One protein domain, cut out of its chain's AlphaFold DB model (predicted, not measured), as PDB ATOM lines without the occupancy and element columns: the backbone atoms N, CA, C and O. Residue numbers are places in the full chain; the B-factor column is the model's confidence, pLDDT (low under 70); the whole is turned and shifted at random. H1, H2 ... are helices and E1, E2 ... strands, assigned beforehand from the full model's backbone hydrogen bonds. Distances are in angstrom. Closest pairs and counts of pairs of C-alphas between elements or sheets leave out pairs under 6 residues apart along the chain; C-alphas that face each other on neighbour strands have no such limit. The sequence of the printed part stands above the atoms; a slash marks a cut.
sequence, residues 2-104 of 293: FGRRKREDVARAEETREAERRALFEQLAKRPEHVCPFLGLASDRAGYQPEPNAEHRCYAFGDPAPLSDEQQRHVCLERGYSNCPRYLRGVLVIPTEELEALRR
ATOM      1  N   PHE A   2     328.872 243.580 188.285       57.50
ATOM      2  CA  PHE A   2     328.616 244.099 186.924       57.50
ATOM      3  C   PHE A   2     328.277 245.601 186.818       57.50
ATOM      4  O   PHE A   2     328.520 246.217 185.787       57.50
ATOM      5  N   GLY A   3     327.770 246.226 187.886       70.19
ATOM      6  CA  GLY A   3     327.374 247.641 187.871       70.19
ATOM      7  C   GLY A   3     328.509 248.661 188.024       70.19
ATOM      8  O   GLY A   3     328.242 249.853 187.899       70.19
ATOM      9  N   ARG A   4     329.743 248.228 188.332       75.81
ATOM     10  CA  ARG A   4     330.905 249.128 188.466       75.81
ATOM     11  C   ARG A   4     331.565 249.383 187.110       75.81
ATOM     12  O   ARG A   4     331.680 250.535 186.722       75.81
ATOM     13  N   ARG A   5     331.832 248.315 186.344       79.00
ATOM     14  CA  ARG A   5     332.382 248.406 184.978       79.00
ATOM     15  C   ARG A   5     331.508 249.253 184.054       79.00
ATOM     16  O   ARG A   5     332.002 250.189 183.455       79.00
ATOM     17  N   LYS A   6     330.183 249.041 184.062       85.75
ATOM     18  CA  LYS A   6     329.255 249.857 183.257       85.75
ATOM     19  C   LYS A   6     329.330 251.360 183.583       85.75
ATOM     20  O   LYS A   6     329.141 252.174 182.691       85.75
ATOM     21  N   ARG A   7     329.584 251.742 184.843       82.38
ATOM     22  CA  ARG A   7     329.749 253.160 185.223       82.38
ATOM     23  C   ARG A   7     331.096 253.713 184.776       82.38
ATOM     24  O   ARG A   7     331.144 254.844 184.319       82.38
ATOM     25  N   GLU A   8     332.154 252.916 184.891       87.56
ATOM     26  CA  GLU A   8     333.495 253.271 184.415       87.56
ATOM     27  C   GLU A   8     333.513 253.453 182.885       87.56
ATOM     28  O   GLU A   8     334.101 254.413 182.394       87.56
ATOM     29  N   ASP A   9     332.798 252.604 182.140       88.00
ATOM     30  CA  ASP A   9     332.657 252.713 180.682       88.00
ATOM     31  C   ASP A   9     331.878 253.974 180.269       88.00
ATOM     32  O   ASP A   9     332.269 254.664 179.329       88.00
ATOM     33  N   VAL A  10     330.797 254.306 180.990       87.81
ATOM     34  CA  VAL A  10     330.021 255.538 180.757       87.81
ATOM     35  C   VAL A  10     330.858 256.780 181.058       87.81
ATOM     36  O   VAL A  10     330.879 257.691 180.237       87.81
ATOM     37  N   ALA A  11     331.582 256.800 182.181       88.50
ATOM     38  CA  ALA A  11     332.439 257.924 182.552       88.50
ATOM     39  C   ALA A  11     333.549 258.152 181.516       88.50
ATOM     40  O   ALA A  11     333.752 259.274 181.064       88.50
ATOM     41  N   ARG A  12     334.207 257.081 181.053       89.38
ATOM     42  CA  ARG A  12     335.222 257.184 179.997       89.38
ATOM     43  C   ARG A  12     334.634 257.696 178.679       89.38
ATOM     44  O   ARG A  12     335.272 258.500 178.009       89.38
ATOM     45  N   ALA A  13     333.430 257.253 178.309       88.00
ATOM     46  CA  ALA A  13     332.745 257.738 177.110       88.00
ATOM     47  C   ALA A  13     332.371 259.230 177.215       88.00
ATOM     48  O   ALA A  13     332.464 259.972 176.235       88.00
ATOM     49  N   GLU A  14     331.968 259.686 178.400       86.81
ATOM     50  CA  GLU A  14     331.692 261.095 178.679       86.81
ATOM     51  C   GLU A  14     332.969 261.944 178.600       86.81
ATOM     52  O   GLU A  14     332.991 262.935 177.871       86.81
ATOM     53  N   GLU A  15     334.067 261.492 179.212       90.38
ATOM     54  CA  GLU A  15     335.386 262.135 179.119       90.38
ATOM     55  C   GLU A  15     335.869 262.265 177.668       90.38
ATOM     56  O   GLU A  15     336.347 263.328 177.268       90.38
ATOM     57  N   THR A  16     335.707 261.221 176.845       90.12
ATOM     58  CA  THR A  16     336.070 261.295 175.421       90.12
ATOM     59  C   THR A  16     335.227 262.317 174.665       90.12
ATOM     60  O   THR A  16     335.772 263.097 173.888       90.12
ATOM     61  N   ARG A  17     333.917 262.389 174.938       83.12
ATOM     62  CA  ARG A  17     333.021 263.367 174.300       83.12
ATOM     63  C   ARG A  17     333.351 264.793 174.719       83.12
ATOM     64  O   ARG A  17     333.275 265.708 173.902       83.12
ATOM     65  N   GLU A  18     333.718 264.999 175.980       84.00
ATOM     66  CA  GLU A  18     334.190 266.297 176.448       84.00
ATOM     67  C   GLU A  18     335.520 266.694 175.806       84.00
ATOM     68  O   GLU A  18     335.680 267.851 175.418       84.00
ATOM     69  N   ALA A  19     336.463 265.760 175.670       85.88
ATOM     70  CA  ALA A  19     337.742 266.014 175.015       85.88
ATOM     71  C   ALA A  19     337.553 266.393 173.537       85.88
ATOM     72  O   ALA A  19     338.120 267.388 173.082       85.88
ATOM     73  N   GLU A  20     336.695 265.670 172.812       84.44
ATOM     74  CA  GLU A  20     336.308 266.000 171.435       84.44
ATOM     75  C   GLU A  20     335.642 267.377 171.349       84.44
ATOM     76  O   GLU A  20     335.987 268.185 170.483       84.44
ATOM     77  N   ARG A  21     334.733 267.691 172.283       81.00
ATOM     78  CA  ARG A  21     334.081 269.005 172.354       81.00
ATOM     79  C   ARG A  21     335.105 270.123 172.564       81.00
ATOM     80  O   ARG A  21     335.060 271.124 171.853       81.00
ATOM     81  N   ARG A  22     336.051 269.953 173.495       84.00
ATOM     82  CA  ARG A  22     337.121 270.933 173.757       84.00
ATOM     83  C   ARG A  22     338.025 271.128 172.540       84.00
ATOM     84  O   ARG A  22     338.329 272.268 172.199       84.00
ATOM     85  N   ALA A  23     338.405 270.046 171.860       85.94
ATOM     86  CA  ALA A  23     339.223 270.116 170.651       85.94
ATOM     87  C   ALA A  23     338.508 270.869 169.514       85.94
ATOM     88  O   ALA A  23     339.116 271.715 168.857       85.94
ATOM     89  N   LEU A  24     337.204 270.625 169.325       82.19
ATOM     90  CA  LEU A  24     336.377 271.361 168.365       82.19
ATOM     91  C   LEU A  24     336.382 272.868 168.670       82.19
ATOM     92  O   LEU A  24     336.575 273.686 167.771       82.19
ATOM     93  N   PHE A  25     336.207 273.245 169.937       80.81
ATOM     94  CA  PHE A  25     336.218 274.651 170.341       80.81
ATOM     95  C   PHE A  25     337.561 275.332 170.093       80.81
ATOM     96  O   PHE A  25     337.587 276.461 169.607       80.81
ATOM     97  N   GLU A  26     338.673 274.650 170.365       83.94
ATOM     98  CA  GLU A  26     340.001 275.196 170.090       83.94
ATOM     99  C   GLU A  26     340.209 275.474 168.592       83.94
ATOM    100  O   GLU A  26     340.826 276.472 168.216       83.94
ATOM    101  N   GLN A  27     339.673 274.617 167.721       82.88
ATOM    102  CA  GLN A  27     339.719 274.839 166.275       82.88
ATOM    103  C   GLN A  27     338.836 276.017 165.852       82.88
ATOM    104  O   GLN A  27     339.285 276.868 165.084       82.88
ATOM    105  N   LEU A  28     337.617 276.120 166.389       83.94
ATOM    106  CA  LEU A  28     336.715 277.242 166.106       83.94
ATOM    107  C   LEU A  28     337.286 278.585 166.586       83.94
ATOM    108  O   LEU A  28     337.080 279.595 165.920       83.94
ATOM    109  N   ALA A  29     338.052 278.604 167.681       80.44
ATOM    110  CA  ALA A  29     338.702 279.811 168.196       80.44
ATOM    111  C   ALA A  29     339.800 280.366 167.268       80.44
ATOM    112  O   ALA A  29     340.134 281.544 167.344       80.44
ATOM    113  N   LYS A  30     340.369 279.538 166.380       85.19
ATOM    114  CA  LYS A  30     341.384 279.961 165.394       85.19
ATOM    115  C   LYS A  30     340.765 280.619 164.156       85.19
ATOM    116  O   LYS A  30     341.492 281.080 163.276       85.19
ATOM    117  N   ARG A  31     339.435 280.636 164.055       86.69
ATOM    118  CA  ARG A  31     338.710 281.159 162.899       86.69
ATOM    119  C   ARG A  31     338.726 282.695 162.878       86.69
ATOM    120  O   ARG A  31     338.616 283.317 163.932       86.69
ATOM    121  N   PRO A  32     338.799 283.330 161.694       90.00
ATOM    122  CA  PRO A  32     338.672 284.778 161.588       90.00
ATOM    123  C   PRO A  32     337.320 285.298 162.096       90.00
ATOM    124  O   PRO A  32     336.275 284.729 161.796       90.00
ATOM    125  N   GLU A  33     337.332 286.456 162.759       87.75
ATOM    126  CA  GLU A  33     336.143 287.088 163.363       87.75
ATOM    127  C   GLU A  33     335.047 287.502 162.368       87.75
ATOM    128  O   GLU A  33     333.942 287.849 162.769       87.75
ATOM    129  N   HIS A  34     335.343 287.540 161.069       92.00
ATOM    130  CA  HIS A  34     334.351 287.855 160.039       92.00
ATOM    131  C   HIS A  34     333.620 286.614 159.524       92.00
ATOM    132  O   HIS A  34     332.657 286.758 158.786       92.00
ATOM    133  N   VAL A  35     334.028 285.409 159.928       94.38
ATOM    134  CA  VAL A  35     333.395 284.163 159.495       94.38
ATOM    135  C   VAL A  35     332.508 283.628 160.610       94.38
ATOM    136  O   VAL A  35     332.914 283.522 161.766       94.38
ATOM    137  N   CYS A  36     331.290 283.236 160.254       93.38
ATOM    138  CA  CYS A  36     330.326 282.675 161.189       93.38
ATOM    139  C   CYS A  36     330.905 281.435 161.899       93.38
ATOM    140  O   CYS A  36     331.281 280.480 161.217       93.38
ATOM    141  N   PRO A  37     330.899 281.362 163.245       92.00
ATOM    142  CA  PRO A  37     331.374 280.188 163.989       92.00
ATOM    143  C   PRO A  37     330.577 278.902 163.720       92.00
ATOM    144  O   PRO A  37     331.083 277.804 163.918       92.00
ATOM    145  N   PHE A  38     329.334 279.024 163.247       92.75
ATOM    146  CA  PHE A  38     328.474 277.878 162.925       92.75
ATOM    147  C   PHE A  38     328.594 277.393 161.479       92.75
ATOM    148  O   PHE A  38     327.902 276.445 161.104       92.75
ATOM    149  N   LEU A  39     329.411 278.053 160.656       95.00
ATOM    150  CA  LEU A  39     329.723 277.574 159.315       95.00
ATOM    151  C   LEU A  39     330.684 276.386 159.426       95.00
ATOM    152  O   LEU A  39     331.717 276.494 160.077       95.00
ATOM    153  N   GLY A  40     330.351 275.264 158.809       94.62
ATOM    154  CA  GLY A  40     331.244 274.115 158.705       94.62
ATOM    155  C   GLY A  40     331.194 273.520 157.303       94.62
ATOM    156  O   GLY A  40     330.369 273.935 156.488       94.62
ATOM    157  N   LEU A  41     332.016 272.521 157.028       95.50
ATOM    158  CA  LEU A  41     331.879 271.652 155.862       95.50
ATOM    159  C   LEU A  41     331.017 270.435 156.221       95.50
ATOM    160  O   LEU A  41     330.828 270.106 157.394       95.50
ATOM    161  N   ALA A  42     330.476 269.748 155.217       93.94
ATOM    162  CA  ALA A  42     329.729 268.510 155.430       93.94
ATOM    163  C   ALA A  42     330.600 267.391 156.031       93.94
ATOM    164  O   ALA A  42     330.115 266.599 156.833       93.94
ATOM    165  N   SER A  43     331.883 267.347 155.664       92.56
ATOM    166  CA  SER A  43     332.860 266.374 156.165       92.56
ATOM    167  C   SER A  43     333.522 266.780 157.483       92.56
ATOM    168  O   SER A  43     333.998 265.914 158.213       92.56
ATOM    169  N   ASP A  44     333.569 268.077 157.786       90.88
ATOM    170  CA  ASP A  44     334.252 268.623 158.955       90.88
ATOM    171  C   ASP A  44     333.511 269.852 159.491       90.88
ATOM    172  O   ASP A  44     333.423 270.894 158.839       90.88
ATOM    173  N   ARG A  45     333.007 269.741 160.722       90.12
ATOM    174  CA  ARG A  45     332.256 270.801 161.400       90.12
ATOM    175  C   ARG A  45     333.098 272.049 161.682       90.12
ATOM    176  O   ARG A  45     332.542 273.146 161.700       90.12
ATOM    177  N   ALA A  46     334.394 271.898 161.944       88.69
ATOM    178  CA  ALA A  46     335.276 273.020 162.258       88.69
ATOM    179  C   ALA A  46     335.928 273.624 161.001       88.69
ATOM    180  O   ALA A  46     336.328 274.793 161.012       88.69
ATOM    181  N   GLY A  47     335.989 272.859 159.911       90.38
ATOM    182  CA  GLY A  47     336.496 273.303 158.618       90.38
ATOM    183  C   GLY A  47     335.581 274.315 157.928       90.38
ATOM    184  O   GLY A  47     334.362 274.273 158.061       90.38
ATOM    185  N   TYR A  48     336.167 275.236 157.167       93.44
ATOM    186  CA  TYR A  48     335.442 276.135 156.266       93.44
ATOM    187  C   TYR A  48     336.335 276.506 155.080       93.44
ATOM    188  O   TYR A  48     337.559 276.371 155.155       93.44
ATOM    189  N   GLN A  49     335.729 276.980 153.994       93.19
ATOM    190  CA  GLN A  49     336.436 277.583 152.867       93.19
ATOM    191  C   GLN A  49     336.102 279.079 152.786       93.19
ATOM    192  O   GLN A  49     334.975 279.461 153.108       93.19
ATOM    193  N   PRO A  50     337.062 279.941 152.409       92.50
ATOM    194  CA  PRO A  50     336.824 281.379 152.324       92.50
ATOM    195  C   PRO A  50     335.897 281.755 151.161       92.50
ATOM    196  O   PRO A  50     335.276 282.813 151.202       92.50
ATOM    197  N   GLU A  51     335.754 280.889 150.156       94.88
ATOM    198  CA  GLU A  51     334.796 281.043 149.070       94.88
ATOM    199  C   GLU A  51     333.505 280.239 149.309       94.88
ATOM    200  O   GLU A  51     333.518 279.193 149.963       94.88
ATOM    201  N   PRO A  52     332.371 280.683 148.740       95.69
ATOM    202  CA  PRO A  52     331.130 279.919 148.748       95.69
ATOM    203  C   PRO A  52     331.300 278.546 148.105       95.69
ATOM    204  O   PRO A  52     331.892 278.415 147.033       95.69
ATOM    205  N   ASN A  53     330.740 277.532 148.755       95.94
ATOM    206  CA  ASN A  53     330.846 276.142 148.354       95.94
ATOM    207  C   ASN A  53     329.561 275.387 148.737       95.94
ATOM    208  O   ASN A  53     329.009 275.570 149.823       95.94
ATOM    209  N   ALA A  54     329.106 274.489 147.864       95.25
ATOM    210  CA  ALA A  54     327.976 273.598 148.114       95.25
ATOM    211  C   ALA A  54     328.188 272.654 149.313       95.25
ATOM    212  O   ALA A  54     327.210 272.159 149.868       95.25
ATOM    213  N   GLU A  55     329.428 272.420 149.747       96.62
ATOM    214  CA  GLU A  55     329.767 271.620 150.930       96.62
ATOM    215  C   GLU A  55     329.562 272.357 152.254       96.62
ATOM    216  O   GLU A  55     329.557 271.729 153.314       96.62
ATOM    217  N   HIS A  56     329.355 273.676 152.229       97.56
ATOM    218  CA  HIS A  56     329.094 274.418 153.451       97.56
ATOM    219  C   HIS A  56     327.766 274.007 154.099       97.56
ATOM    220  O   HIS A  56     326.723 273.849 153.453       97.56
ATOM    221  N   ARG A  57     327.803 273.840 155.419       96.69
ATOM    222  CA  ARG A  57     326.670 273.489 156.271       96.69
ATOM    223  C   ARG A  57     326.573 274.455 157.440       96.69
ATOM    224  O   ARG A  57     327.574 274.938 157.968       96.69
ATOM    225  N   CYS A  58     325.344 274.721 157.864       94.81
ATOM    226  CA  CYS A  58     325.056 275.474 159.073       94.81
ATOM    227  C   CYS A  58     324.818 274.514 160.236       94.81
ATOM    228  O   CYS A  58     323.846 273.764 160.221       94.81
ATOM    229  N   TYR A  59     325.663 274.600 161.261       91.56
ATOM    230  CA  TYR A  59     325.589 273.794 162.485       91.56
ATOM    231  C   TYR A  59     324.973 274.557 163.668       91.56
ATOM    232  O   TYR A  59     325.237 274.235 164.827       91.56
ATOM    233  N   ALA A  60     324.192 275.605 163.392       88.94
ATOM    234  CA  ALA A  60     323.574 276.425 164.435       88.94
ATOM    235  C   ALA A  60     322.449 275.687 165.185       88.94
ATOM    236  O   ALA A  60     322.164 276.025 166.329       88.94
ATOM    237  N   PHE A  61     321.826 274.679 164.560       80.75
ATOM    238  CA  PHE A  61     320.757 273.883 165.162       80.75
ATOM    239  C   PHE A  61     320.890 272.422 164.772       80.75
ATOM    240  O   PHE A  61     320.641 272.104 163.617       80.75
ATOM    241  N   GLY A  62     321.225 271.556 165.732       78.81
ATOM    242  CA  GLY A  62     321.189 270.102 165.548       78.81
ATOM    243  C   GLY A  62     321.827 269.647 164.233       78.81
ATOM    244  O   GLY A  62     323.046 269.736 164.074       78.81
ATOM    245  N   ASP A  63     320.982 269.182 163.312       81.38
ATOM    246  CA  ASP A  63     321.391 268.628 162.026       81.38
ATOM    247  C   ASP A  63     321.958 269.687 161.055       81.38
ATOM    248  O   ASP A  63     321.388 270.773 160.893       81.38
ATOM    249  N   PRO A  64     323.064 269.377 160.351       89.50
ATOM    250  CA  PRO A  64     323.697 270.298 159.415       89.50
ATOM    251  C   PRO A  64     322.791 270.635 158.227       89.50
ATOM    252  O   PRO A  64     322.530 269.800 157.361       89.50
ATOM    253  N   ALA A  65     322.374 271.898 158.136       90.38
ATOM    254  CA  ALA A  65     321.533 272.378 157.040       90.38
ATOM    255  C   ALA A  65     322.373 272.946 155.877       90.38
ATOM    256  O   ALA A  65     323.353 273.653 156.139       90.38
ATOM    257  N   PRO A  66     321.990 272.721 154.605       94.69
ATOM    258  CA  PRO A  66     322.637 273.364 153.462       94.69
ATOM    259  C   PRO A  66     322.413 274.886 153.462       94.69
ATOM    260  O   PRO A  66     321.469 275.400 154.077       94.69
ATOM    261  N   LEU A  67     323.301 275.605 152.773       95.31
ATOM    262  CA  LEU A  67     323.305 277.064 152.654       95.31
ATOM    263  C   LEU A  67     323.363 277.469 151.181       95.31
ATOM    264  O   LEU A  67     324.149 276.897 150.429       95.31
ATOM    265  N   SER A  68     322.585 278.475 150.777       95.69
ATOM    266  CA  SER A  68     322.685 279.038 149.425       95.69
ATOM    267  C   SER A  68     323.967 279.853 149.256       95.69
ATOM    268  O   SER A  68     324.442 280.470 150.211       95.69
ATOM    269  N   ASP A  69     324.499 279.914 148.035       95.25
ATOM    270  CA  ASP A  69     325.694 280.704 147.713       95.25
ATOM    271  C   ASP A  69     325.562 282.169 148.138       95.25
ATOM    272  O   ASP A  69     326.494 282.744 148.695       95.25
ATOM    273  N   GLU A  70     324.393 282.773 147.923       93.81
ATOM    274  CA  GLU A  70     324.116 284.161 148.297       93.81
ATOM    275  C   GLU A  70     324.195 284.369 149.819       93.81
ATOM    276  O   GLU A  70     324.846 285.300 150.297       93.81
ATOM    277  N   GLN A  71     323.618 283.448 150.599       94.31
ATOM    278  CA  GLN A  71     323.705 283.485 152.058       94.31
ATOM    279  C   GLN A  71     325.144 283.276 152.542       94.31
ATOM    280  O   GLN A  71     325.575 283.911 153.506       94.31
ATOM    281  N   GLN A  72     325.906 282.407 151.881       96.75
ATOM    282  CA  GLN A  72     327.310 282.202 152.217       96.75
ATOM    283  C   GLN A  72     328.126 283.477 151.978       96.75
ATOM    284  O   GLN A  72     328.805 283.923 152.901       96.75
ATOM    285  N   ARG A  73     327.987 284.096 150.794       95.50
ATOM    286  CA  ARG A  73     328.704 285.320 150.388       95.50
ATOM    287  C   ARG A  73     328.406 286.511 151.281       95.50
ATOM    288  O   ARG A  73     329.326 287.212 151.662       95.50
ATOM    289  N   HIS A  74     327.134 286.764 151.579       93.88
ATOM    290  CA  HIS A  74     326.730 288.017 152.222       93.88
ATOM    291  C   HIS A  74     326.531 287.901 153.732       93.88
ATOM    292  O   HIS A  74     326.414 288.918 154.417       93.88
ATOM    293  N   VAL A  75     326.462 286.676 154.263       95.44
ATOM    294  CA  VAL A  75     326.158 286.444 155.677       95.44
ATOM    295  C   VAL A  75     327.196 285.551 156.332       95.44
ATOM    296  O   VAL A  75     327.809 285.983 157.295       95.44
ATOM    297  N   CYS A  76     327.393 284.310 155.881       95.38
ATOM    298  CA  CYS A  76     328.195 283.346 156.647       95.38
ATOM    299  C   CYS A  76     329.707 283.602 156.591       95.38
ATOM    300  O   CYS A  76     330.392 283.289 157.563       95.38
ATOM    301  N   LEU A  77     330.206 284.148 155.484       96.12
ATOM    302  CA  LEU A  77     331.618 284.477 155.267       96.12
ATOM    303  C   LEU A  77     331.928 285.956 155.551       96.12
ATOM    304  O   LEU A  77     333.048 286.394 155.332       96.12
ATOM    305  N   GLU A  78     330.948 286.715 156.043       94.69
ATOM    306  CA  GLU A  78     331.045 288.152 156.300       94.69
ATOM    307  C   GLU A  78     330.643 288.482 157.737       94.69
ATOM    308  O   GLU A  78     329.836 287.780 158.347       94.69
ATOM    309  N   ARG A  79     331.088 289.629 158.272       90.94
ATOM    310  CA  ARG A  79     330.704 290.085 159.634       90.94
ATOM    311  C   ARG A  79     329.182 290.203 159.847       90.94
ATOM    312  O   ARG A  79     328.711 290.276 160.988       90.94
ATOM    313  N   GLY A  80     328.405 290.196 158.760       87.12
ATOM    314  CA  GLY A  80     326.944 290.171 158.752       87.12
ATOM    315  C   GLY A  80     326.318 288.958 159.450       87.12
ATOM    316  O   GLY A  80     325.154 289.046 159.851       87.12
ATOM    317  N   TYR A  81     327.059 287.864 159.687       93.38
ATOM    318  CA  TYR A  81     326.530 286.695 160.408       93.38
ATOM    319  C   TYR A  81     325.988 287.030 161.800       93.38
ATOM    320  O   TYR A  81     325.094 286.339 162.286       93.38
ATOM    321  N   SER A  82     326.491 288.092 162.435       90.19
ATOM    322  CA  SER A  82     326.032 288.564 163.747       90.19
ATOM    323  C   SER A  82     324.535 288.905 163.776       90.19
ATOM    324  O   SER A  82     323.898 288.761 164.816       90.19
ATOM    325  N   ASN A  83     323.953 289.268 162.627       89.19
ATOM    326  CA  ASN A  83     322.521 289.534 162.463       89.19
ATOM    327  C   ASN A  83     321.735 288.329 161.919       89.19
ATOM    328  O   ASN A  83     320.521 288.412 161.735       89.19
ATOM    329  N   CYS A  84     322.397 287.203 161.640       92.88
ATOM    330  CA  CYS A  84     321.733 286.015 161.125       92.88
ATOM    331  C   CYS A  84     320.806 285.423 162.203       92.88
ATOM    332  O   CYS A  84     321.287 285.056 163.280       92.88
ATOM    333  N   PRO A  85     319.503 285.213 161.926       90.69
ATOM    334  CA  PRO A  85     318.579 284.625 162.899       90.69
ATOM    335  C   PRO A  85     319.012 283.239 163.391       90.69
ATOM    336  O   PRO A  85     318.717 282.864 164.524       90.69
ATOM    337  N   ARG A  86     319.726 282.474 162.548       90.88
ATOM    338  CA  ARG A  86     320.279 281.171 162.935       90.88
ATOM    339  C   ARG A  86     321.431 281.315 163.928       90.88
ATOM    340  O   ARG A  86     321.441 280.609 164.927       90.88
ATOM    341  N   TYR A  87     322.344 282.258 163.694       90.00
ATOM    342  CA  TYR A  87     323.434 282.562 164.624       90.00
ATOM    343  C   TYR A  87     322.884 283.023 165.976       90.00
ATOM    344  O   TYR A  87     323.196 282.415 166.993       90.00
ATOM    345  N   LEU A  88     322.000 284.029 165.982       89.25
ATOM    346  CA  LEU A  88     321.446 284.617 167.209       89.25
ATOM    347  C   LEU A  88     320.764 283.590 168.114       89.25
ATOM    348  O   LEU A  88     320.883 283.651 169.333       89.25
ATOM    349  N   ARG A  89     320.070 282.623 167.517       84.19
ATOM    350  CA  ARG A  89     319.441 281.528 168.255       84.19
ATOM    351  C   ARG A  89     320.442 280.442 168.661       84.19
ATOM    352  O   ARG A  89     320.346 279.943 169.774       84.19
ATOM    353  N   GLY A  90     321.409 280.099 167.807       76.75
ATOM    354  CA  GLY A  90     322.446 279.107 168.119       76.75
ATOM    355  C   GLY A  90     323.338 279.519 169.295       76.75
ATOM    356  O   GLY A  90     323.717 278.681 170.108       76.75
ATOM    357  N   VAL A  91     323.595 280.823 169.447       76.00
ATOM    358  CA  VAL A  91     324.298 281.397 170.608       76.00
ATOM    359  C   VAL A  91     323.589 281.110 171.934       76.00
ATOM    360  O   VAL A  91     324.258 280.974 172.947       76.00
ATOM    361  N   LEU A  92     322.260 280.985 171.951       61.59
ATOM    362  CA  LEU A  92     321.502 280.717 173.180       61.59
ATOM    363  C   LEU A  92     321.542 279.243 173.605       61.59
ATOM    364  O   LEU A  92     321.209 278.927 174.743       61.59
ATOM    365  N   VAL A  93     321.918 278.341 172.694       59.16
ATOM    366  CA  VAL A  93     321.967 276.888 172.936       59.16
ATOM    367  C   VAL A  93     323.365 276.438 173.375       59.16
ATOM    368  O   VAL A  93     323.505 275.389 174.002       59.16
ATOM    369  N   ILE A  94     324.399 277.235 173.091       60.09
ATOM    370  CA  ILE A  94     325.761 277.014 173.585       60.09
ATOM    371  C   ILE A  94     325.955 277.870 174.846       60.09
ATOM    372  O   ILE A  94     325.706 279.075 174.777       60.09
ATOM    373  N   PRO A  95     326.378 277.302 175.994       49.28
ATOM    374  CA  PRO A  95     326.617 278.086 177.201       49.28
ATOM    375  C   PRO A  95     327.577 279.245 176.904       49.28
ATOM    376  O   PRO A  95     328.613 279.084 176.259       49.28
ATOM    377  N   THR A  96     327.183 280.444 177.337       50.66
ATOM    378  CA  THR A  96     327.812 281.719 176.952       50.66
ATOM    379  C   THR A  96     329.300 281.795 177.289       50.66
ATOM    380  O   THR A  96     330.041 282.447 176.561       50.66
ATOM    381  N   GLU A  97     329.771 281.065 178.303       54.91
ATOM    382  CA  GLU A  97     331.201 280.933 178.611       54.91
ATOM    383  C   GLU A  97     332.032 280.283 177.488       54.91
ATOM    384  O   GLU A  97     333.177 280.684 177.268       54.91
ATOM    385  N   GLU A  98     331.461 279.349 176.721       56.25
ATOM    386  CA  GLU A  98     332.133 278.718 175.574       56.25
ATOM    387  C   GLU A  98     332.161 279.650 174.350       56.25
ATOM    388  O   GLU A  98     333.114 279.639 173.571       56.25
ATOM    389  N   LEU A  99     331.156 280.517 174.198       56.69
ATOM    390  CA  LEU A  99     331.096 281.484 173.102       56.69
ATOM    391  C   LEU A  99     331.913 282.758 173.381       56.69
ATOM    392  O   LEU A  99     332.463 283.359 172.461       56.69
ATOM    393  N   GLU A 100     332.027 283.158 174.645       51.50
ATOM    394  CA  GLU A 100     332.872 284.272 175.081       51.50
ATOM    395  C   GLU A 100     334.362 283.917 174.940       51.50
ATOM    396  O   GLU A 100     335.171 284.773 174.587       51.50
ATOM    397  N   ALA A 101     334.731 282.640 175.107       57.28
ATOM    398  CA  ALA A 101     336.069 282.141 174.782       57.28
ATOM    399  C   ALA A 101     336.411 282.270 173.283       57.28
ATOM    400  O   ALA A 101     337.573 282.498 172.952       57.28
ATOM    401  N   LEU A 102     335.412 282.193 172.392       53.03
ATOM    402  CA  LEU A 102     335.559 282.449 170.949       53.03
ATOM    403  C   LEU A 102     335.616 283.946 170.610       53.03
ATOM    404  O   LEU A 102     336.098 284.313 169.542       53.03
ATOM    405  N   ARG A 103     335.085 284.806 171.487       52.38
ATOM    406  CA  ARG A 103     335.022 286.262 171.291       52.38
ATOM    407  C   ARG A 103     336.168 287.016 171.941       52.38
ATOM    408  O   ARG A 103     336.351 288.195 171.642       52.38
ATOM    409  N   ARG A 104     336.924 286.369 172.835       46.59
ATOM    410  CA  ARG A 104     338.164 286.955 173.328       46.59
ATOM    411  C   ARG A 104     339.048 287.202 172.112       46.59
ATOM    412  O   ARG A 104     339.368 286.237 171.416       46.59
TER     413      ARG A 104
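AT A GLANCE: This is residues 2 to 104 of the 293 residues of an uncharacterized protein of Chloroflexi bacterium (UniProt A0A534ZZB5). A long straight helix, H1, sticks out with residues 2 to 21 as an arm from a small compact head. In the head, the short hairpin E1 and E2 is set among loops and four short helices, H2 to H5, and the last of these, H5, folds back to the head end of H1. The printed part has 103 residues, in the order H1, E1, E2, H2, H3, H4, H5, and is mostly helix, with one antiparallel sheet, E1 - E2. It is loose, with a radius of gyration of the C-alphas of 16.0 A, and spans 56 by 28 by 22 A.

HOW THE PARTS SIT: H1, residues 2 to 29, touches H5, residues 96 to 103, with residues 25 to 29 alone; the closest C-alphas, of Ala 29 and Leu 102, are 4.9 A apart. They run the same way at a shallow tilt of 34 degrees, only just short of steep. E1, residues 39 to 41, and E2, residues 56 to 58, form an antiparallel hairpin, with N 40 and O 57 within hydrogen-bond range at 2.9 A. E2 and H2, residues 69 to 76, are near each other. H3, residues 79 to 83, is close to but not clearly touching H2, with C-alphas 75 and 81 closest at 4.8 A. H4, residues 85 to 93, is close to but not clearly touching H5, with C-alphas 91 and 99 closest at 7.2 A. Every O i to N i+4 pair is within hydrogen-bond range in H2, 22 of 24 in H1, 3 of 5 in H4, 3 of 4 in H5 and 0 of 1 in H3, where 2 of 2 O i to N i+3 pairs are.

IN THESE COORDINATES: H1 begins at C-alpha 2, (328.616, 244.099, 186.924), and is 41.6 A long. E1 is 7.2 A, E2 7.0 A, H2 9.6 A, H3 8.7 A, H4 13.1 A and H5 10.2 A long, ending at C-alpha 103, (335.022, 286.262, 171.291).

THE WHOLE: The C-alphas farthest apart, of Phe 2 and His 74, are 56.0 A apart. The printed part has no cut, and the link from E1 to E2 is long. The pLDDT is under 70 at residue 2 and residues 92 to 104.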